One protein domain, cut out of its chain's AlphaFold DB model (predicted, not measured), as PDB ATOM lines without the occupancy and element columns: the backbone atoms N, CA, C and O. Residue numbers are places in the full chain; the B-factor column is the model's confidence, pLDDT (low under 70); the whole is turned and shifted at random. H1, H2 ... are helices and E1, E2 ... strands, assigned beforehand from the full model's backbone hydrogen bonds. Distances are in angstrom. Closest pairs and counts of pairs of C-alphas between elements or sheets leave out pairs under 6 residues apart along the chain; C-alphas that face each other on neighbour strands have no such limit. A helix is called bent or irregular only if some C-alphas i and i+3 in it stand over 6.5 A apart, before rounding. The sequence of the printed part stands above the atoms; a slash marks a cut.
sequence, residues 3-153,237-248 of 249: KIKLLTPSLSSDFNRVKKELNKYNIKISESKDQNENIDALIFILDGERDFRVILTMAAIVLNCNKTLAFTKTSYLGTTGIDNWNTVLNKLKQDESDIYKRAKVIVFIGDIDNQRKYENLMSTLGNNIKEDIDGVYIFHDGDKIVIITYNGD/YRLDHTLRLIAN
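What this domain is: This is residues 3 to 153 and 237 to 248 of the 249 residues of an uncharacterized protein of Sulfurisphaera tokodaii (UniProt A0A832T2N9). A strongly twisted sheet of eight strands makes the core, with H1, H2 and H7 packed over one face and H4 and H6 over the other, in three layers with helices on both faces. The sheet turns like a wide ribbon, its strands' lines swinging by 137 degrees from E2 at one edge to E6 at the other. The printed part has 163 residues, with seven named helices and eight named strands in the order E1 H1 E2 E3 H2 E4 H3 H4 H5 E5 H6 E6 E7 E8 H7. The sheet is mixed, in the order E2 E1 E4 E3 E5 E8 E7 E6, and the class is mixed, helices and strands. The whole is compact, with a radius of gyration of the C-alphas of 15.0 A, and spans 44 by 36 by 29 A.

How they stand to each other: Begin with E1, residues 3 to 6, H1, residues 9 to 24, and E2, residues 29 to 31: a strand-helix-strand unit, two parallel neighbour strands with a helix between, its crossover right-handed. Look for N 4 and O 30, 2.8 A apart, within hydrogen-bond range across E1 and E2. H1 is on the sheet at a height of 8.1 A, with C-alphas 19 and 29 its closest to E2, 6.3 A. E3, residues 39 to 45, H2, residues 49 to 62, and E4, residues 68 to 73, make a second such unit, also right-handed. E4 is parallel to E1, N 5 and O 69 being 2.8 A apart, and to E3, N 43 and O 70 being 2.8 A apart. H2 touches H1 at a steep tilt of 43 degrees, with C-alphas 18 and 53 closest, 6.4 A. H3, residues 74 to 77, only grazes the sheet, with residues 74 to 75. H4, residues 82 to 94, is the hub, touching three helices. With its residues 88 to 91 it only just touches H3, over 3 pairs of C-alphas within 8 A, those of Leu 77 and Val 88 closest at 6.9 A. It and H5, residues 99 to 102, touch only at the corner, and only just, with 3 such pairs; C-alphas 93 and 100 are closest, 6.1 A. H4 lies over E5, residues 103 to 111, at a height over the sheet of 8.7 A. With residues 82 to 86 it touches H6, residues 115 to 125, on the same face; C-alphas 83 and 121 are closest, 4.3 A. E6, residues 130 to 133, E7, residues 136 to 141, and E8, residues 144 to 151, form a meander, each strand the antiparallel neighbour of the one before, with N 132 and O 136 2.9 A apart and N 139 and O 146 3.1 A apart. E5, H6 and E6 form a split, right-handed strand-helix-strand unit, with E8 and E7 between the strands. E5 is parallel to E3, N 44 and O 107 being 2.8 A apart, and to E8, N 108 and O 147 being 2.9 A apart. H7, residues 237 to 247, is on the opposite face from H4 and touches H2 at a steep tilt of 59 degrees, C-alphas 59 and 243 closest at 6.4 A. Every O i to N i+4 pair is within hydrogen-bond range in H2, H6 and H7, against 9 of 12 in H1 and 7 of 9 in H4; H3 and H5 are too short for one.

Where its parts are: Find C-alpha 3 at (121.782, 149.504, 77.905), where E1 begins. H1 is 24.5 A long from C-alpha 9 to 24 and irregular, only just, C-alphas 10 and 13 being 6.8 A apart; H4, 19.6 A, is irregular too, C-alphas 83 and 86 being 7.8 A apart. H2 measures 20.1 A, E5 23.2 A and E8 23.0 A. H7 ends at C-alpha 247, (121.597, 137.230, 82.171).

The domain as a whole: The C-alphas of Lys 24 and Asn 127 are the two farthest apart, 46.2 A. Residues 154 to 236 are not printed, and C-alphas 153 and 237 stand 11.8 A apart across that cut. Of the links printed whole, E2 to E3 is short but not tight, the others are tight. The model's pLDDT is under 70 at residues 47 to 48, 64, 75 to 78, 96, 128 and 152 to 153.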
ATOM      1  N   LYS A   3     122.503 148.499  78.681       94.38
ATOM      2  CA  LYS A   3     121.782 149.504  77.905       94.38
ATOM      3  C   LYS A   3     120.341 149.569  78.395       94.38
ATOM      4  O   LYS A   3     119.709 148.541  78.602       94.38
ATOM      5  N   ILE A   4     119.831 150.777  78.581       94.31
ATOM      6  CA  ILE A   4     118.521 151.046  79.163       94.31
ATOM      7  C   ILE A   4     117.661 151.741  78.120       94.31
ATOM      8  O   ILE A   4     117.982 152.844  77.690       94.31
ATOM      9  N   LYS A   5     116.562 151.110  77.722       93.88
ATOM     10  CA  LYS A   5     115.550 151.709  76.856       93.88
ATOM     11  C   LYS A   5     114.360 152.126  77.713       93.88
ATOM     12  O   LYS A   5     113.746 151.292  78.368       93.88
ATOM     13  N   LEU A   6     114.025 153.410  77.722       92.19
ATOM     14  CA  LEU A   6     112.877 153.918  78.473       92.19
ATOM     15  C   LEU A   6     111.675 154.025  77.540       92.19
ATOM     16  O   LEU A   6     111.704 154.782  76.575       92.19
ATOM     17  N   LEU A   7     110.628 153.256  77.824       88.88
ATOM     18  CA  LEU A   7     109.380 153.282  77.055       88.88
ATOM     19  C   LEU A   7     108.365 154.250  77.663       88.88
ATOM     20  O   LEU A   7     107.503 154.772  76.968       88.88
ATOM     21  N   THR A   8     108.501 154.533  78.958       86.25
ATOM     22  CA  THR A   8     107.730 155.563  79.655       86.25
ATOM     23  C   THR A   8     108.606 156.809  79.861       86.25
ATOM     24  O   THR A   8     109.546 156.753  80.659       86.25
ATOM     25  N   PRO A   9     108.314 157.953  79.206       83.19
ATOM     26  CA  PRO A   9     109.162 159.150  79.277       83.19
ATOM     27  C   PRO A   9     109.384 159.706  80.689       83.19
ATOM     28  O   PRO A   9     110.444 160.264  80.975       83.19
ATOM     29  N   SER A  10     108.418 159.522  81.598       85.12
ATOM     30  CA  SER A  10     108.516 160.002  82.984       85.12
ATOM     31  C   SER A  10     109.677 159.381  83.771       85.12
ATOM     32  O   SER A  10     110.160 159.996  84.716       85.12
ATOM     33  N   LEU A  11     110.203 158.226  83.345       88.56
ATOM     34  CA  LEU A  11     111.352 157.569  83.978       88.56
ATOM     35  C   LEU A  11     112.705 158.233  83.661       88.56
ATOM     36  O   LEU A  11     113.708 157.924  84.306       88.56
ATOM     37  N   SER A  12     112.772 159.152  82.691       90.75
ATOM     38  CA  SER A  12     114.046 159.736  82.233       90.75
ATOM     39  C   SER A  12     114.774 160.532  83.324       90.75
ATOM     40  O   SER A  12     116.000 160.457  83.453       90.75
ATOM     41  N   SER A  13     114.032 161.265  84.161       89.88
ATOM     42  CA  SER A  13     114.613 162.016  85.283       89.88
ATOM     43  C   SER A  13     115.271 161.079  86.303       89.88
ATOM     44  O   SER A  13     116.428 161.282  86.679       89.88
ATOM     45  N   ASP A  14     114.576 160.007  86.691       89.25
ATOM     46  CA  ASP A  14     115.104 159.008  87.622       89.25
ATOM     47  C   ASP A  14     116.284 158.236  87.036       89.25
ATOM     48  O   ASP A  14     117.281 158.023  87.729       89.25
ATOM     49  N   PHE A  15     116.235 157.898  85.745       93.56
ATOM     50  CA  PHE A  15     117.341 157.239  85.060       93.56
ATOM     51  C   PHE A  15     118.611 158.086  85.143       93.56
ATOM     52  O   PHE A  15     119.674 157.590  85.516       93.56
ATOM     53  N   ASN A  16     118.505 159.385  84.849       92.75
ATOM     54  CA  ASN A  16     119.645 160.293  84.896       92.75
ATOM     55  C   ASN A  16     120.201 160.459  86.317       92.75
ATOM     56  O   ASN A  16     121.420 160.555  86.485       92.75
ATOM     57  N   ARG A  17     119.337 160.447  87.342       90.62
ATOM     58  CA  ARG A  17     119.758 160.460  88.752       90.62
ATOM     59  C   ARG A  17     120.554 159.204  89.100       90.62
ATOM     60  O   ARG A  17     121.685 159.331  89.562       90.62
ATOM     61  N   VAL A  18     120.015 158.018  88.810       92.62
ATOM     62  CA  VAL A  18     120.688 156.736  89.081       92.62
ATOM     63  C   VAL A  18     122.000 156.634  88.302       92.62
ATOM     64  O   VAL A  18     123.041 156.343  88.886       92.62
ATOM     65  N   LYS A  19     121.994 156.971  87.007       94.50
ATOM     66  CA  LYS A  19     123.192 156.991  86.152       94.50
ATOM     67  C   LYS A  19     124.293 157.885  86.718       94.50
ATOM     68  O   LYS A  19     125.458 157.490  86.725       94.50
ATOM     69  N   LYS A  20     123.948 159.092  87.177       92.38
ATOM     70  CA  LYS A  20     124.916 160.029  87.762       92.38
ATOM     71  C   LYS A  20     125.578 159.444  89.006       92.38
ATOM     72  O   LYS A  20     126.785 159.598  89.159       92.38
ATOM     73  N   GLU A  21     124.807 158.789  89.870       91.06
ATOM     74  CA  GLU A  21     125.334 158.174  91.088       91.06
ATOM     75  C   GLU A  21     126.180 156.930  90.781       91.06
ATOM     76  O   GLU A  21     127.314 156.854  91.240       91.06
ATOM     77  N   LEU A  22     125.714 156.021  89.917       92.75
ATOM     78  CA  LEU A  22     126.480 154.841  89.484       92.75
ATOM     79  C   LEU A  22     127.843 155.208  88.870       92.75
ATOM     80  O   LEU A  22     128.857 154.569  89.166       92.75
ATOM     81  N   ASN A  23     127.889 156.278  88.068       92.25
ATOM     82  CA  ASN A  23     129.119 156.745  87.429       92.25
ATOM     83  C   ASN A  23     130.205 157.161  88.435       92.25
ATOM     84  O   ASN A  23     131.384 157.004  88.123       92.25
ATOM     85  N   LYS A  24     129.845 157.648  89.635       91.62
ATOM     86  CA  LYS A  24     130.827 157.975  90.691       91.62
ATOM     87  C   LYS A  24     131.615 156.745  91.147       91.62
ATOM     88  O   LYS A  24     132.758 156.875  91.567       91.62
ATOM     89  N   TYR A  25     131.019 155.562  91.012       89.94
ATOM     90  CA  TYR A  25     131.604 154.277  91.393       89.94
ATOM     91  C   TYR A  25     132.067 153.462  90.175       89.94
ATOM     92  O   TYR A  25     132.245 152.251  90.274       89.94
ATOM     93  N   ASN A  26     132.268 154.113  89.021       90.94
ATOM     94  CA  ASN A  26     132.701 153.498  87.760       90.94
ATOM     95  C   ASN A  26     131.756 152.419  87.196       90.94
ATOM     96  O   ASN A  26     132.156 151.647  86.322       90.94
ATOM     97  N   ILE A  27     130.493 152.387  87.629       92.19
ATOM     98  CA  ILE A  27     129.471 151.502  87.063       92.19
ATOM     99  C   ILE A  27     128.772 152.252  85.931       92.19
ATOM    100  O   ILE A  27     128.076 153.241  86.155       92.19
ATOM    101  N   LYS A  28     128.976 151.797  84.692       90.75
ATOM    102  CA  LYS A  28     128.438 152.461  83.498       90.75
ATOM    103  C   LYS A  28     127.113 151.839  83.071       90.75
ATOM    104  O   LYS A  28     127.040 150.635  82.824       90.75
ATOM    105  N   ILE A  29     126.111 152.695  82.886       93.44
ATOM    106  CA  ILE A  29     124.868 152.400  82.167       93.44
ATOM    107  C   ILE A  29     124.648 153.447  81.070       93.44
ATOM    108  O   ILE A  29     125.037 154.612  81.214       93.44
ATOM    109  N   SER A  30     124.022 153.049  79.965       92.62
ATOM    110  CA  SER A  30     123.729 153.944  78.839       92.62
ATOM    111  C   SER A  30     122.257 153.902  78.471       92.62
ATOM    112  O   SER A  30     121.659 152.836  78.484       92.62
ATOM    113  N   GLU A  31     121.693 155.040  78.084       93.44
ATOM    114  CA  GLU A  31     120.350 155.078  77.508       93.44
ATOM    115  C   GLU A  31     120.423 154.677  76.033       93.44
ATOM    116  O   GLU A  31     121.290 155.173  75.309       93.44
ATOM    117  N   SER A  32     119.526 153.803  75.590       92.12
ATOM    118  CA  SER A  32     119.340 153.476  74.182       92.12
ATOM    119  C   SER A  32     118.176 154.268  73.600       92.12
ATOM    120  O   SER A  32     117.057 154.238  74.115       92.12
ATOM    121  N   LYS A  33     118.452 154.952  72.488       87.25
ATOM    122  CA  LYS A  33     117.460 155.696  71.699       87.25
ATOM    123  C   LYS A  33     117.073 154.978  70.409       87.25
ATOM    124  O   LYS A  33     116.188 155.451  69.704       87.25
ATOM    125  N   ASP A  34     117.714 153.852  70.107       88.00
ATOM    126  CA  ASP A  34     117.432 153.092  68.897       88.00
ATOM    127  C   ASP A  34     116.040 152.457  69.000       88.00
ATOM    128  O   ASP A  34     115.727 151.709  69.934       88.00
ATOM    129  N   GLN A  35     115.166 152.811  68.060       80.62
ATOM    130  CA  GLN A  35     113.801 152.307  68.012       80.62
ATOM    131  C   GLN A  35     113.731 150.838  67.615       80.62
ATOM    132  O   GLN A  35     112.774 150.200  68.038       80.62
ATOM    133  N   ASN A  36     114.738 150.296  66.927       83.50
ATOM    134  CA  ASN A  36     114.745 148.940  66.369       83.50
ATOM    135  C   ASN A  36     115.661 147.968  67.126       83.50
ATOM    136  O   ASN A  36     115.786 146.813  66.731       83.50
ATOM    137  N   GLU A  37     116.287 148.407  68.221       87.62
ATOM    138  CA  GLU A  37     117.186 147.556  68.999       87.62
ATOM    139  C   GLU A  37     116.455 146.316  69.548       87.62
ATOM    140  O   GLU A  37     115.304 146.399  69.999       87.62
ATOM    141  N   ASN A  38     117.145 145.171  69.518       90.81
ATOM    142  CA  ASN A  38     116.706 143.947  70.183       90.81
ATOM    143  C   ASN A  38     116.717 144.140  71.702       90.81
ATOM    144  O   ASN A  38     117.667 144.689  72.263       90.81
ATOM    145  N   ILE A  39     115.671 143.659  72.369       94.19
ATOM    146  CA  ILE A  39     115.480 143.835  73.806       94.19
ATOM    147  C   ILE A  39     115.730 142.486  74.478       94.19
ATOM    148  O   ILE A  39     115.015 141.514  74.241       94.19
ATOM    149  N   ASP A  40     116.753 142.401  75.327       95.00
ATOM    150  CA  ASP A  40     117.017 141.162  76.059       95.00
ATOM    151  C   ASP A  40     115.953 140.922  77.130       95.00
ATOM    152  O   ASP A  40     115.478 139.797  77.265       95.00
ATOM    153  N   ALA A  41     115.529 141.978  77.830       95.81
ATOM    154  CA  ALA A  41     114.388 141.903  78.732       95.81
ATOM    155  C   ALA A  41     113.535 143.171  78.714       95.81
ATOM    156  O   ALA A  41     114.057 144.286  78.767       95.81
ATOM    157  N   LEU A  42     112.218 142.987  78.674       95.25
ATOM    158  CA  LEU A  42     111.223 144.026  78.896       95.25
ATOM    159  C   LEU A  42     110.712 143.918  80.334       95.25
ATOM    160  O   LEU A  42     110.096 142.920  80.690       95.25
ATOM    161  N   ILE A  43     110.974 144.933  81.149       94.38
ATOM    162  CA  ILE A  43     110.645 144.977  82.572       94.38
ATOM    163  C   ILE A  43     109.485 145.950  82.787       94.38
ATOM    164  O   ILE A  43     109.608 147.161  82.565       94.38
ATOM    165  N   PHE A  44     108.362 145.404  83.238       91.88
ATOM    166  CA  PHE A  44     107.198 146.139  83.701       91.88
ATOM    167  C   PHE A  44     107.317 146.394  85.196       91.88
ATOM    168  O   PHE A  44     107.363 145.458  85.992       91.88
ATOM    169  N   ILE A  45     107.340 147.675  85.553       86.94
ATOM    170  CA  ILE A  45     107.281 148.136  86.935       86.94
ATOM    171  C   ILE A  45     105.843 148.553  87.203       86.94
ATOM    172  O   ILE A  45     105.330 149.487  86.576       86.94
ATOM    173  N   LEU A  46     105.185 147.808  88.080       75.19
ATOM    174  CA  LEU A  46     103.743 147.905  88.277       75.19
ATOM    175  C   LEU A  46     103.365 148.928  89.341       75.19
ATOM    176  O   LEU A  46     102.266 149.477  89.259       75.19
ATOM    177  N   ASP A  47     104.311 149.270  90.220       69.81
ATOM    178  CA  ASP A  47     104.158 150.244  91.294       69.81
ATOM    179  C   ASP A  47     105.459 151.071  91.463       69.81
ATOM    180  O   ASP A  47     106.560 150.564  91.291       69.81
ATOM    181  N   GLY A  48     105.342 152.382  91.724       68.25
ATOM    182  CA  GLY A  48     106.446 153.218  92.235       68.25
ATOM    183  C   GLY A  48     107.521 153.761  91.261       68.25
ATOM    184  O   GLY A  48     107.966 153.140  90.302       68.25
ATOM    185  N   GLU A  49     107.999 154.988  91.519       71.88
ATOM    186  CA  GLU A  49     109.276 155.503  90.964       71.88
ATOM    187  C   GLU A  49     110.498 154.960  91.721       71.88
ATOM    188  O   GLU A  49     111.608 154.916  91.188       71.88
ATOM    189  N   ARG A  50     110.296 154.562  92.980       79.44
ATOM    190  CA  ARG A  50     111.336 154.044  93.874       79.44
ATOM    191  C   ARG A  50     111.821 152.674  93.408       79.44
ATOM    192  O   ARG A  50     113.028 152.476  93.280       79.44
ATOM    193  N   ASP A  51     110.887 151.813  93.032       84.38
ATOM    194  CA  ASP A  51     111.084 150.511  92.400       84.38
ATOM    195  C   ASP A  51     112.011 150.602  91.211       84.38
ATOM    196  O   ASP A  51     113.026 149.915  91.150       84.38
ATOM    197  N   PHE A  52     111.741 151.547  90.314       89.31
ATOM    198  CA  PHE A  52     112.606 151.777  89.170       89.31
ATOM    199  C   PHE A  52     114.048 152.083  89.573       89.31
ATOM    200  O   PHE A  52     114.971 151.524  88.982       89.31
ATOM    201  N   ARG A  53     114.273 152.924  90.590       89.44
ATOM    202  CA  ARG A  53     115.634 153.258  91.036       89.44
ATOM    203  C   ARG A  53     116.350 152.057  91.653       89.44
ATOM    204  O   ARG A  53     117.527 151.849  91.346       89.44
ATOM    205  N   VAL A  54     115.659 151.258  92.467       90.56
ATOM    206  CA  VAL A  54     116.209 150.032  93.073       90.56
ATOM    207  C   VAL A  54     116.503 148.989  91.999       90.56
ATOM    208  O   VAL A  54     117.638 148.526  91.903       90.56
ATOM    209  N   ILE A  55     115.530 148.684  91.135       92.06
ATOM    210  CA  ILE A  55     115.659 147.699  90.054       92.06
ATOM    211  C   ILE A  55     116.776 148.092  89.094       92.06
ATOM    212  O   ILE A  55     117.618 147.260  88.767       92.06
ATOM    213  N   LEU A  56     116.841 149.359  88.673       93.75
ATOM    214  CA  LEU A  56     117.891 149.836  87.776       93.75
ATOM    215  C   LEU A  56     119.283 149.735  88.416       93.75
ATOM    216  O   LEU A  56     120.239 149.323  87.758       93.75
ATOM    217  N   THR A  57     119.402 150.090  89.697       94.00
ATOM    218  CA  THR A  57     120.665 149.980  90.441       94.00
ATOM    219  C   THR A  57     121.082 148.521  90.583       94.00
ATOM    220  O   THR A  57     122.230 148.174  90.303       94.00
ATOM    221  N   MET A  58     120.143 147.648  90.946       93.12
ATOM    222  CA  MET A  58     120.379 146.218  91.092       93.12
ATOM    223  C   MET A  58     120.767 145.575  89.760       93.12
ATOM    224  O   MET A  58     121.753 144.846  89.691       93.12
ATOM    225  N   ALA A  59     120.069 145.919  88.677       93.44
ATOM    226  CA  ALA A  59     120.406 145.504  87.324       93.44
ATOM    227  C   ALA A  59     121.832 145.923  86.955       93.44
ATOM    228  O   ALA A  59     122.591 145.101  86.462       93.44
ATOM    229  N   ALA A  60     122.241 147.160  87.248       92.31
ATOM    230  CA  ALA A  60     123.601 147.619  86.964       92.31
ATOM    231  C   ALA A  60     124.684 146.858  87.759       92.31
ATOM    232  O   ALA A  60     125.790 146.669  87.254       92.31
ATOM    233  N   ILE A  61     124.375 146.420  88.985       89.75
ATOM    234  CA  ILE A  61     125.288 145.655  89.850       89.75
ATOM    235  C   ILE A  61     125.355 144.176  89.431       89.75
ATOM    236  O   ILE A  61     126.438 143.587  89.430       89.75
ATOM    237  N   VAL A  62     124.213 143.572  89.091       88.31
ATOM    238  CA  VAL A  62     124.081 142.134  88.794       88.31
ATOM    239  C   VAL A  62     124.409 141.831  87.333       88.31
ATOM    240  O   VAL A  62     125.191 140.925  87.038       88.31
ATOM    241  N   LEU A  63     123.848 142.604  86.403       82.50
ATOM    242  CA  LEU A  63     124.026 142.429  84.966       82.50
ATOM    243  C   LEU A  63     125.310 143.129  84.520       82.50
ATOM    244  O   LEU A  63     125.302 144.157  83.853       82.50
ATOM    245  N   ASN A  64     126.459 142.537  84.835       68.50
ATOM    246  CA  ASN A  64     127.752 143.029  84.351       68.50
ATOM    247  C   ASN A  64     128.021 142.652  82.872       68.50
ATOM    248  O   ASN A  64     129.131 142.287  82.493       68.50
ATOM    249  N   CYS A  65     126.998 142.688  82.016       70.00
ATOM    250  CA  CYS A  65     127.055 142.229  80.625       70.00
ATOM    251  C   CYS A  65     126.448 143.257  79.654       70.00
ATOM    252  O   CYS A  65     126.019 144.341  80.056       70.00
ATOM    253  N   ASN A  66     126.541 142.993  78.349       83.12
ATOM    254  CA  ASN A  66     125.995 143.847  77.288       83.12
ATOM    255  C   ASN A  66     124.550 143.427  76.986       83.12
ATOM    256  O   ASN A  66     124.303 142.772  75.978       83.12
ATOM    257  N   LYS A  67     123.635 143.732  77.912       90.62
ATOM    258  CA  LYS A  67     122.201 143.443  77.787       90.62
ATOM    259  C   LYS A  67     121.419 144.737  77.614       90.62
ATOM    260  O   LYS A  67     121.738 145.735  78.270       90.62
ATOM    261  N   THR A  68     120.390 144.696  76.778       94.75
ATOM    262  CA  THR A  68     119.432 145.791  76.614       94.75
ATOM    263  C   THR A  68     118.179 145.504  77.429       94.75
ATOM    264  O   THR A  68     117.437 144.568  77.134       94.75
ATOM    265  N   LEU A  69     117.940 146.324  78.452       95.12
ATOM    266  CA  LEU A  69     116.743 146.275  79.284       95.12
ATOM    267  C   LEU A  69     115.802 147.403  78.878       95.12
ATOM    268  O   LEU A  69     116.190 148.573  78.900       95.12
ATOM    269  N   ALA A  70     114.569 147.064  78.528       94.25
ATOM    270  CA  ALA A  70     113.516 148.039  78.309       94.25
ATOM    271  C   ALA A  70     112.665 148.178  79.572       94.25
ATOM    272  O   ALA A  70     112.226 147.176  80.121       94.25
ATOM    273  N   PHE A  71     112.424 149.405  80.024       92.62
ATOM    274  CA  PHE A  71     111.609 149.696  81.201       92.62
ATOM    275  C   PHE A  71     110.328 150.420  80.811       92.62
ATOM    276  O   PHE A  71     110.358 151.389  80.043       92.62
ATOM    277  N   THR A  72     109.215 149.987  81.395       88.62
ATOM    278  CA  THR A  72     107.919 150.650  81.254       88.62
ATOM    279  C   THR A  72     107.105 150.563  82.541       88.62
ATOM    280  O   THR A  72     107.302 149.658  83.352       88.62
ATOM    281  N   LYS A  73     106.180 151.508  82.722       83.44
ATOM    282  CA  LYS A  73     105.141 151.453  83.755       83.44
ATOM    283  C   LYS A  73     103.842 150.940  83.149       83.44
ATOM    284  O   LYS A  73     103.472 151.351  82.050       83.44
ATOM    285  N   THR A  74     103.088 150.116  83.870       71.94
ATOM    286  CA  THR A  74     101.787 149.635  83.366       71.94
ATOM    287  C   THR A  74     100.679 150.662  83.381       71.94
ATOM    288  O   THR A  74      99.688 150.479  82.674       71.94
ATOM    289  N   SER A  75     100.863 151.783  84.080       67.44
ATOM    290  CA  SER A  75      99.963 152.932  83.958       67.44
ATOM    291  C   SER A  75      99.851 153.430  82.513       67.44
ATOM    292  O   SER A  75      98.790 153.909  82.125       67.44
ATOM    293  N   TYR A  76     100.884 153.230  81.683       64.69
ATOM    294  CA  TYR A  76     100.831 153.495  80.242       64.69
ATOM    295  C   TYR A  76      99.764 152.656  79.512       64.69
ATOM    296  O   TYR A  76      99.192 153.100  78.524       64.69
ATOM    297  N   LEU A  77      99.453 151.466  80.031       67.44
ATOM    298  CA  LEU A  77      98.437 150.551  79.507       67.44
ATOM    299  C   LEU A  77      97.128 150.599  80.315       67.44
ATOM    300  O   LEU A  77      96.242 149.766  80.106       67.44
ATOM    301  N   GLY A  78      96.983 151.567  81.228       68.38
ATOM    302  CA  GLY A  78      95.783 151.761  82.045       68.38
ATOM    303  C   GLY A  78      95.545 150.672  83.095       68.38
ATOM    304  O   GLY A  78      94.400 150.437  83.466       68.38
ATOM    305  N   THR A  79      96.594 149.975  83.539       72.75
ATOM    306  CA  THR A  79      96.509 148.892  84.537       72.75
ATOM    307  C   THR A  79      97.572 149.070  85.625       72.75
ATOM    308  O   THR A  79      98.694 149.482  85.336       72.75
ATOM    309  N   THR A  80      97.248 148.744  86.874       73.75
ATOM    310  CA  THR A  80      98.146 148.860  88.041       73.75
ATOM    311  C   THR A  80      98.154 147.559  88.837       73.75
ATOM    312  O   THR A  80      97.165 146.830  88.796       73.75
ATOM    313  N   GLY A  81      99.226 147.296  89.583       80.38
ATOM    314  CA  GLY A  81      99.347 146.102  90.422       80.38
ATOM    315  C   GLY A  81      99.746 144.829  89.670       80.38
ATOM    316  O   GLY A  81      99.417 144.624  88.496       80.38
ATOM    317  N   ILE A  82     100.471 143.963  90.380       86.19
ATOM    318  CA  ILE A  82     100.996 142.686  89.874       86.19
ATOM    319  C   ILE A  82      99.921 141.666  89.536       86.19
ATOM    320  O   ILE A  82     100.094 140.909  88.588       86.19
ATOM    321  N   ASP A  83      98.766 141.713  90.189       85.19
ATOM    322  CA  ASP A  83      97.623 140.849  89.896       85.19
ATOM    323  C   ASP A  83      96.984 141.112  88.516       85.19
ATOM    324  O   ASP A  83      96.207 140.294  88.027       85.19
ATOM    325  N   ASN A  84      97.361 142.201  87.834       86.88
ATOM    326  CA  ASN A  84      96.906 142.533  86.479       86.88
ATOM    327  C   ASN A  84      97.907 142.172  85.361       86.88
ATOM    328  O   ASN A  84      97.700 142.561  84.205       86.88
ATOM    329  N   TRP A  85      98.973 141.422  85.664       90.19
ATOM    330  CA  TRP A  85     100.033 141.066  84.707       90.19
ATOM    331  C   TRP A  85      99.505 140.427  83.407       90.19
ATOM    332  O   TRP A  85      99.975 140.757  82.318       90.19
ATOM    333  N   ASN A  86      98.491 139.557  83.486       90.31
ATOM    334  CA  ASN A  86      97.966 138.836  82.320       90.31
ATOM    335  C   ASN A  86      97.270 139.796  81.339       90.31
ATOM    336  O   ASN A  86      97.469 139.737  80.126       90.31
ATOM    337  N   THR A  87      96.514 140.763  81.865       89.38
ATOM    338  CA  THR A  87      95.907 141.830  81.057       89.38
ATOM    339  C   THR A  87      96.977 142.651  80.341       89.38
ATOM    340  O   THR A  87      96.824 142.967  79.160       89.38
ATOM    341  N   VAL A  88      98.075 142.971  81.031       89.06
ATOM    342  CA  VAL A  88      99.207 143.713  80.459       89.06
ATOM    343  C   VAL A  88      99.860 142.918  79.332       89.06
ATOM    344  O   VAL A  88     100.071 143.465  78.253       89.06
ATOM    345  N   LEU A  89     100.125 141.629  79.551       91.06
ATOM    346  CA  LEU A  89     100.709 140.742  78.549       91.06
ATOM    347  C   LEU A  89      99.822 140.635  77.300       91.06
ATOM    348  O   LEU A  89     100.315 140.734  76.178       91.06
ATOM    349  N   ASN A  90      98.506 140.504  77.472       90.19
ATOM    350  CA  ASN A  90      97.572 140.433  76.346       90.19
ATOM    351  C   ASN A  90      97.500 141.744  75.557       90.19
ATOM    352  O   ASN A  90      97.501 141.710  74.328       90.19
ATOM    353  N   LYS A  91      97.507 142.898  76.237       88.81
ATOM    354  CA  LYS A  91      97.599 144.206  75.566       88.81
ATOM    355  C   LYS A  91      98.915 144.355  74.808       88.81
ATOM    356  O   LYS A  91      98.919 144.826  73.680       88.81
ATOM    357  N   LEU A  92     100.019 143.904  75.400       88.06
ATOM    358  CA  LEU A  92     101.344 143.951  74.794       88.06
ATOM    359  C   LEU A  92     101.426 143.130  73.496       88.06
ATOM    360  O   LEU A  92     102.073 143.555  72.547       88.06
ATOM    361  N   LYS A  93     100.750 141.978  73.435       89.12
ATOM    362  CA  LYS A  93     100.650 141.155  72.215       89.12
ATOM    363  C   LYS A  93      99.866 141.826  71.092       89.12
ATOM    364  O   LYS A  93     100.100 141.522  69.926       89.12
ATOM    365  N   GLN A  94      98.904 142.671  71.452       85.88
ATOM    366  CA  GLN A  94      98.041 143.395  70.519       85.88
ATOM    367  C   GLN A  94      98.644 144.736  70.085       85.88
ATOM    368  O   GLN A  94      98.162 145.328  69.125       85.88
ATOM    369  N   ASP A  95      99.672 145.217  70.785       78.50
ATOM    370  CA  ASP A  95     100.348 146.472  70.480       78.50
ATOM    371  C   ASP A  95     101.143 146.368  69.166       78.50
ATOM    372  O   ASP A  95     101.974 145.477  68.973       78.50
ATOM    373  N   GLU A  96     100.905 147.320  68.265       68.50
ATOM    374  CA  GLU A  96     101.569 147.435  66.964       68.50
ATOM    375  C   GLU A  96     103.037 147.886  67.082       68.50
ATOM    376  O   GLU A  96     103.783 147.820  66.108       68.50
ATOM    377  N   SER A  97     103.494 148.305  68.270       70.31
ATOM    378  CA  SER A  97     104.855 148.820  68.518       70.31
ATOM    379  C   SER A  97     106.001 147.791  68.376       70.31
ATOM    380  O   SER A  97     107.175 148.106  68.633       70.31
ATOM    381  N   ASP A  98     105.678 146.548  67.991       82.12
ATOM    382  CA  ASP A  98     106.575 145.390  67.825       82.12
ATOM    383  C   ASP A  98     107.455 145.080  69.050       82.12
ATOM    384  O   ASP A  98     108.392 144.277  68.989       82.12
ATOM    385  N   ILE A  99     107.186 145.704  70.197       86.81
ATOM    386  CA  ILE A  99     108.058 145.606  71.363       86.81
ATOM    387  C   ILE A  99     108.013 144.219  71.996       86.81
ATOM    388  O   ILE A  99     109.048 143.700  72.414       86.81
ATOM    389  N   TYR A 100     106.836 143.588  71.960       89.06
ATOM    390  CA  TYR A 100     106.637 142.190  72.321       89.06
ATOM    391  C   TYR A 100     107.548 141.269  71.505       89.06
ATOM    392  O   TYR A 100     108.277 140.449  72.058       89.06
ATOM    393  N   LYS A 101     107.557 141.441  70.175       88.75
ATOM    394  CA  LYS A 101     108.313 140.579  69.254       88.75
ATOM    395  C   LYS A 101     109.822 140.694  69.472       88.75
ATOM    396  O   LYS A 101     110.533 139.701  69.328       88.75
ATOM    397  N   ARG A 102     110.299 141.885  69.846       90.50
ATOM    398  CA  ARG A 102     111.724 142.186  70.060       90.50
ATOM    399  C   ARG A 102     112.252 141.816  71.440       90.50
ATOM    400  O   ARG A 102     113.471 141.732  71.592       90.50
ATOM    401  N   ALA A 103     111.379 141.637  72.429       93.75
ATOM    402  CA  ALA A 103     111.766 141.158  73.751       93.75
ATOM    403  C   ALA A 103     112.081 139.656  73.697       93.75
ATOM    404  O   ALA A 103     111.405 138.913  72.992       93.75
ATOM    405  N   LYS A 104     113.099 139.189  74.425       94.69
ATOM    406  CA  LYS A 104     113.325 137.747  74.661       94.69
ATOM    407  C   LYS A 104     112.688 137.298  75.973       94.69
ATOM    408  O   LYS A 104     112.007 136.278  76.022       94.69
ATOM    409  N   VAL A 105     112.902 138.098  77.015       96.44
ATOM    410  CA  VAL A 105     112.333 137.905  78.348       96.44
ATOM    411  C   VAL A 105     111.357 139.039  78.647       96.44
ATOM    412  O   VAL A 105     111.637 140.203  78.351       96.44
ATOM    413  N   ILE A 106     110.216 138.720  79.245       96.00
ATOM    414  CA  ILE A 106     109.237 139.689  79.740       96.00
ATOM    415  C   ILE A 106     109.137 139.504  81.247       96.00
ATOM    416  O   ILE A 106     108.913 138.397  81.721       96.00
ATOM    417  N   VAL A 107     109.326 140.580  82.002       95.56
ATOM    418  CA  VAL A 107     109.371 140.548  83.462       95.56
ATOM    419  C   VAL A 107     108.312 141.475  84.028       95.56
ATOM    420  O   VAL A 107     108.263 142.649  83.663       95.56
ATOM    421  N   PHE A 108     107.505 140.963  84.946       93.44
ATOM    422  CA  PHE A 108     106.540 141.728  85.727       93.44
ATOM    423  C   PHE A 108     107.016 141.810  87.176       93.44
ATOM    424  O   PHE A 108     107.275 140.775  87.788       93.44
ATOM    425  N   ILE A 109     107.154 143.034  87.696       90.94
ATOM    426  CA  ILE A 109     107.591 143.316  89.070       90.94
ATOM    427  C   ILE A 109     106.626 144.323  89.699       90.94
ATOM    428  O   ILE A 109     106.412 145.399  89.135       90.94
ATOM    429  N   GLY A 110     106.054 143.995  90.856       87.88
ATOM    430  CA  GLY A 110     105.152 144.888  91.591       87.88
ATOM    431  C   GLY A 110     104.926 144.457  93.033       87.88
ATOM    432  O   GLY A 110     105.505 143.466  93.477       87.88
ATOM    433  N   ASP A 111     104.059 145.177  93.738       84.00
ATOM    434  CA  ASP A 111     103.817 144.948  95.164       84.00
ATOM    435  C   ASP A 111     102.592 144.053  95.410       84.00
ATOM    436  O   ASP A 111     101.560 144.157  94.733       84.00
ATOM    437  N   ILE A 112     102.688 143.200  96.435       81.19
ATOM    438  CA  ILE A 112     101.557 142.471  97.024       81.19
ATOM    439  C   ILE A 112     101.216 143.120  98.368       81.19
ATOM    440  O   ILE A 112     101.638 142.675  99.424       81.19
ATOM    441  N   ASP A 113     100.425 144.189  98.316       75.00
ATOM    442  CA  ASP A 113     100.075 145.003  99.491       75.00
ATOM    443  C   ASP A 113      98.839 144.512 100.263       75.00
ATOM    444  O   ASP A 113      98.353 145.207 101.153       75.00
ATOM    445  N   ASN A 114      98.259 143.366  99.886       77.44
ATOM    446  CA  ASN A 114      97.206 142.690 100.643       77.44
ATOM    447  C   ASN A 114      96.949 141.258 100.150       77.44
ATOM    448  O   ASN A 114      97.203 140.905  98.994       77.44
ATOM    449  N   GLN A 115      96.315 140.472 101.024       82.31
ATOM    450  CA  GLN A 115      95.890 139.096 100.762       82.31
ATOM    451  C   GLN A 115      95.026 138.950  99.498       82.31
ATOM    452  O   GLN A 115      95.191 137.991  98.752       82.31
ATOM    453  N   ARG A 116      94.130 139.903  99.204       85.69
ATOM    454  CA  ARG A 116      93.267 139.827  98.014       85.69
ATOM    455  C   ARG A 116      94.078 139.941  96.721       85.69
ATOM    456  O   ARG A 116      93.807 139.201  95.781       85.69
ATOM    457  N   LYS A 117      95.066 140.842  96.651       84.75
ATOM    458  CA  LYS A 117      95.980 140.926  95.497       84.75
ATOM    459  C   LYS A 117      96.793 139.647  95.347       84.75
ATOM    460  O   LYS A 117      96.956 139.173  94.227       84.75
ATOM    461  N   TYR A 118      97.251 139.071  96.458       86.75
ATOM    462  CA  TYR A 118      97.943 137.785  96.439       86.75
ATOM    463  C   TYR A 118      97.060 136.670  95.873       86.75
ATOM    464  O   TYR A 118      97.444 136.004  94.918       86.75
ATOM    465  N   GLU A 119      95.847 136.504  96.399       87.00
ATOM    466  CA  GLU A 119      94.889 135.497  95.934       87.00
ATOM    467  C   GLU A 119      94.522 135.692  94.460       87.00
ATOM    468  O   GLU A 119      94.491 134.722  93.699       87.00
ATOM    469  N   ASN A 120      94.315 136.940  94.029       88.69
ATOM    470  CA  ASN A 120      94.105 137.262  92.622       88.69
ATOM    471  C   ASN A 120      95.310 136.835  91.774       88.69
ATOM    472  O   ASN A 120      95.128 136.124  90.785       88.69
ATOM    473  N   LEU A 121      96.532 137.211  92.169       89.81
ATOM    474  CA  LEU A 121      97.752 136.810  91.472       89.81
ATOM    475  C   LEU A 121      97.821 135.281  91.364       89.81
ATOM    476  O   LEU A 121      97.925 134.762  90.254       89.81
ATOM    477  N   MET A 122      97.662 134.562  92.475       89.06
ATOM    478  CA  MET A 122      97.687 133.096  92.501       89.06
ATOM    479  C   MET A 122      96.619 132.485  91.585       89.06
ATOM    480  O   MET A 122      96.908 131.558  90.827       89.06
ATOM    481  N   SER A 123      95.403 133.039  91.578       89.19
ATOM    482  CA  SER A 123      94.323 132.572  90.700       89.19
ATOM    483  C   SER A 123      94.650 132.748  89.212       89.19
ATOM    484  O   SER A 123      94.312 131.885  88.403       89.19
ATOM    485  N   THR A 124      95.343 133.834  88.850       88.25
ATOM    486  CA  THR A 124      95.739 134.112  87.461       88.25
ATOM    487  C   THR A 124      96.945 133.305  87.011       88.25
ATOM    488  O   THR A 124      97.047 132.992  85.825       88.25
ATOM    489  N   LEU A 125      97.847 132.960  87.933       88.31
ATOM    490  CA  LEU A 125      98.965 132.075  87.639       88.31
ATOM    491  C   LEU A 125      98.462 130.650  87.357       88.31
ATOM    492  O   LEU A 125      98.906 129.997  86.414       88.31
ATOM    493  N   GLY A 126      97.471 130.188  88.126       80.31
ATOM    494  CA  GLY A 126      96.896 128.854  87.975       80.31
ATOM    495  C   GLY A 126      97.900 127.725  88.251       80.31
ATOM    496  O   GLY A 126      99.053 127.942  88.611       80.31
ATOM    497  N   ASN A 127      97.465 126.476  88.069       72.75
ATOM    498  CA  ASN A 127      98.230 125.298  88.513       72.75
ATOM    499  C   ASN A 127      99.402 124.897  87.596       72.75
ATOM    500  O   ASN A 127     100.149 123.983  87.931       72.75
ATOM    501  N   ASN A 128      99.543 125.524  86.424       65.06
ATOM    502  CA  ASN A 128     100.508 125.108  85.396       65.06
ATOM    503  C   ASN A 128     101.781 125.963  85.370       65.06
ATOM    504  O   ASN A 128     102.666 125.706  84.552       65.06
ATOM    505  N   ILE A 129     101.872 126.986  86.218       80.94
ATOM    506  CA  ILE A 129     103.043 127.854  86.269       80.94
ATOM    507  C   ILE A 129     104.020 127.323  87.308       80.94
ATOM    508  O   ILE A 129     103.663 127.045  88.450       80.94
ATOM    509  N   LYS A 130     105.276 127.178  86.886       80.31
ATOM    510  CA  LYS A 130     106.352 126.708  87.744       80.31
ATOM    511  C   LYS A 130     106.846 127.864  88.612       80.31
ATOM    512  O   LYS A 130     107.310 128.880  88.095       80.31
ATOM    513  N   GLU A 131     106.790 127.677  89.922       87.50
ATOM    514  CA  GLU A 131     107.566 128.477  90.865       87.50
ATOM    515  C   GLU A 131     109.015 127.973  90.867       87.50
ATOM    516  O   GLU A 131     109.265 126.771  90.987       87.50
ATOM    517  N   ASP A 132     109.972 128.874  90.651       88.00
ATOM    518  CA  ASP A 132     111.396 128.517  90.600       88.00
ATOM    519  C   ASP A 132     112.067 128.695  91.965       88.00
ATOM    520  O   ASP A 132     112.770 127.809  92.450       88.00
ATOM    521  N   ILE A 133     111.774 129.824  92.607       88.44
ATOM    522  CA  ILE A 133     112.035 130.106  94.021       88.44
ATOM    523  C   ILE A 133     110.816 130.837  94.593       88.44
ATOM    524  O   ILE A 133     110.010 131.351  93.818       88.44
ATOM    525  N   ASP A 134     110.723 130.936  95.922       85.62
ATOM    526  CA  ASP A 134     109.634 131.648  96.611       85.62
ATOM    527  C   ASP A 134     109.349 133.023  95.982       85.62
ATOM    528  O   ASP A 134     110.206 133.916  95.976       85.62
ATOM    529  N   GLY A 135     108.143 133.174  95.433       86.81
ATOM    530  CA  GLY A 135     107.662 134.417  94.833       86.81
ATOM    531  C   GLY A 135     108.276 134.778  93.476       86.81
ATOM    532  O   GLY A 135     108.145 135.929  93.055       86.81
ATOM    533  N   VAL A 136     108.931 133.834  92.783       92.94
ATOM    534  CA  VAL A 136     109.382 133.988  91.388       92.94
ATOM    535  C   VAL A 136     108.812 132.871  90.517       92.94
ATOM    536  O   VAL A 136     109.205 131.705  90.613       92.94
ATOM    537  N   TYR A 137     107.927 133.254  89.601       93.75
ATOM    538  CA  TYR A 137     107.223 132.348  88.699       93.75
ATOM    539  C   TYR A 137     107.731 132.484  87.268       93.75
ATOM    540  O   TYR A 137     107.916 133.602  86.780       93.75
ATOM    541  N   ILE A 138     107.922 131.352  86.589       93.81
ATOM    542  CA  ILE A 138     108.467 131.297  85.228       93.81
ATOM    543  C   ILE A 138     107.581 130.423  84.343       93.81
ATOM    544  O   ILE A 138     107.223 129.299  84.705       93.81
ATOM    545  N   PHE A 139     107.266 130.920  83.151       93.00
ATOM    546  CA  PHE A 139     106.590 130.155  82.105       93.00
ATOM    547  C   PHE A 139     106.939 130.697  80.716       93.00
ATOM    548  O   PHE A 139     107.628 131.708  80.574       93.00
ATOM    549  N   HIS A 140     106.473 130.002  79.680       91.81
ATOM    550  CA  HIS A 140     106.701 130.379  78.291       91.81
ATOM    551  C   HIS A 140     105.433 130.908  77.633       91.81
ATOM    552  O   HIS A 140     104.338 130.389  77.851       91.81
ATOM    553  N   ASP A 141     105.613 131.905  76.775       90.94
ATOM    554  CA  ASP A 141     104.567 132.503  75.957       90.94
ATOM    555  C   ASP A 141     105.049 132.590  74.503       90.94
ATOM    556  O   ASP A 141     105.686 133.555  74.075       90.94
ATOM    557  N   GLY A 142     104.836 131.505  73.753       88.19
ATOM    558  CA  GLY A 142     105.488 131.304  72.459       88.19
ATOM    559  C   GLY A 142     107.000 131.114  72.618       88.19
ATOM    560  O   GLY A 142     107.444 130.231  73.349       88.19
ATOM    561  N   ASP A 143     107.792 131.941  71.935       90.38
ATOM    562  CA  ASP A 143     109.259 131.955  72.017       90.38
ATOM    563  C   ASP A 143     109.798 132.791  73.195       90.38
ATOM    564  O   ASP A 143     111.013 132.923  73.351       90.38
ATOM    565  N   LYS A 144     108.914 133.383  74.008       92.88
ATOM    566  CA  LYS A 144     109.282 134.301  75.093       92.88
ATOM    567  C   LYS A 144     109.305 133.594  76.437       92.88
ATOM    568  O   LYS A 144     108.455 132.748  76.715       92.88
ATOM    569  N   ILE A 145     110.246 133.992  77.288       95.12
ATOM    570  CA  ILE A 145     110.237 133.634  78.711       95.12
ATOM    571  C   ILE A 145     109.508 134.744  79.457       95.12
ATOM    572  O   ILE A 145     109.874 135.915  79.335       95.12
ATOM    573  N   VAL A 146     108.497 134.383  80.238       95.44
ATOM    574  CA  VAL A 146     107.778 135.310  81.107       95.44
ATOM    575  C   VAL A 146     108.147 135.018  82.556       95.44
ATOM    576  O   VAL A 146     108.054 133.879  83.008       95.44
ATOM    577  N   ILE A 147     108.575 136.061  83.266       95.69
ATOM    578  CA  ILE A 147     108.914 136.023  84.687       95.69
ATOM    579  C   ILE A 147     107.964 136.954  85.431       95.69
ATOM    580  O   ILE A 147     107.798 138.116  85.058       95.69
ATOM    581  N   ILE A 148     107.365 136.459  86.504       94.38
ATOM    582  CA  ILE A 148     106.538 137.251  87.410       94.38
ATOM    583  C   ILE A 148     107.169 137.156  88.790       94.38
ATOM    584  O   ILE A 148     107.384 136.061  89.304       94.38
ATOM    585  N   THR A 149     107.469 138.305  89.381       92.50
ATOM    586  CA  THR A 149     107.979 138.408  90.748       92.50
ATOM    587  C   THR A 149     107.308 139.579  91.448       92.50
ATOM    588  O   THR A 149     106.829 140.511  90.804       92.50
ATOM    589  N   TYR A 150     107.291 139.553  92.774       87.44
ATOM    590  CA  TYR A 150     106.763 140.656  93.568       87.44
ATOM    591  C   TYR A 150     107.671 141.004  94.746       87.44
ATOM    592  O   TYR A 150     108.450 140.168  95.224       87.44
ATOM    593  N   ASN A 151     107.558 142.248  95.205       78.44
ATOM    594  CA  ASN A 151     108.113 142.673  96.483       78.44
ATOM    595  C   ASN A 151     107.133 142.277  97.600       78.44
ATOM    596  O   ASN A 151     105.914 142.313  97.400       78.44
ATOM    597  N   GLY A 152     107.674 141.896  98.758       69.00
ATOM    598  CA  GLY A 152     106.901 141.709  99.987       69.00
ATOM    599  C   GLY A 152     107.003 140.341 100.649       69.00
ATOM    600  O   GLY A 152     107.316 139.329 100.018       69.00
ATOM    601  N   ASP A 153     106.799 140.304 101.960       67.00
ATOM    602  CA  ASP A 153     106.948 139.088 102.765       67.00
ATOM    603  C   ASP A 153     105.587 138.458 103.045       67.00
ATOM    604  O   ASP A 153     104.798 138.993 103.815       67.00
ATOM    605  N   TYR A 237     116.574 139.290  97.123       91.25
ATOM    606  CA  TYR A 237     116.934 137.997  96.524       91.25
ATOM    607  C   TYR A 237     116.065 137.605  95.319       91.25
ATOM    608  O   TYR A 237     116.605 137.102  94.334       91.25
ATOM    609  N   ARG A 238     114.751 137.884  95.341       92.00
ATOM    610  CA  ARG A 238     113.855 137.615  94.198       92.00
ATOM    611  C   ARG A 238     114.254 138.425  92.968       92.00
ATOM    612  O   ARG A 238     114.290 137.910  91.849       92.00
ATOM    613  N   LEU A 239     114.645 139.680  93.193       92.50
ATOM    614  CA  LEU A 239     115.155 140.562  92.153       92.50
ATOM    615  C   LEU A 239     116.548 140.128  91.657       92.50
ATOM    616  O   LEU A 239     116.756 140.097  90.447       92.50
ATOM    617  N   ASP A 240     117.488 139.751  92.539       93.75
ATOM    618  CA  ASP A 240     118.794 139.187  92.129       93.75
ATOM    619  C   ASP A 240     118.599 137.948  91.251       93.75
ATOM    620  O   ASP A 240     119.214 137.843  90.189       93.75
ATOM    621  N   HIS A 241     117.711 137.042  91.663       94.38
ATOM    622  CA  HIS A 241     117.391 135.823  90.927       94.38
ATOM    623  C   HIS A 241     116.783 136.121  89.554       94.38
ATOM    624  O   HIS A 241     117.294 135.660  88.535       94.38
ATOM    625  N   THR A 242     115.773 136.992  89.507       94.81
ATOM    626  CA  THR A 242     115.146 137.451  88.258       94.81
ATOM    627  C   THR A 242     116.171 138.056  87.294       94.81
ATOM    628  O   THR A 242     116.208 137.721  86.110       94.81
ATOM    629  N   LEU A 243     117.069 138.911  87.789       94.00
ATOM    630  CA  LEU A 243     118.123 139.513  86.971       94.00
ATOM    631  C   LEU A 243     119.147 138.470  86.487       94.00
ATOM    632  O   LEU A 243     119.666 138.592  85.379       94.00
ATOM    633  N   ARG A 244     119.426 137.415  87.260       92.81
ATOM    634  CA  ARG A 244     120.294 136.304  86.825       92.81
ATOM    635  C   ARG A 244     119.671 135.469  85.711       92.81
ATOM    636  O   ARG A 244     120.404 135.073  84.804       92.81
ATOM    637  N   LEU A 245     118.353 135.267  85.745       92.31
ATOM    638  CA  LEU A 245     117.603 134.628  84.658       92.31
ATOM    639  C   LEU A 245     117.669 135.467  83.374       92.31
ATOM    640  O   LEU A 245     117.916 134.935  82.304       92.31
ATOM    641  N   ILE A 246     117.586 136.799  83.459       93.12
ATOM    642  CA  ILE A 246     117.784 137.679  82.286       93.12
ATOM    643  C   ILE A 246     119.214 137.580  81.722       93.12
ATOM    644  O   ILE A 246     119.446 137.705  80.508       93.12
ATOM    645  N   ALA A 247     120.210 137.392  82.594       88.19
ATOM    646  CA  ALA A 247     121.597 137.230  82.171       88.19
ATOM    647  C   ALA A 247     121.776 135.946  81.344       88.19
ATOM    648  O   ALA A 247     122.412 136.002  80.285       88.19
ATOM    649  N   ASN A 248     121.158 134.848  81.793       86.44
ATOM    650  CA  ASN A 248     121.259 133.501  81.224       86.44
ATOM    651  C   ASN A 248     119.854 132.894  80.998       86.44
ATOM    652  O   ASN A 248     119.466 132.009  81.761       86.44
TER     653      ASN A 248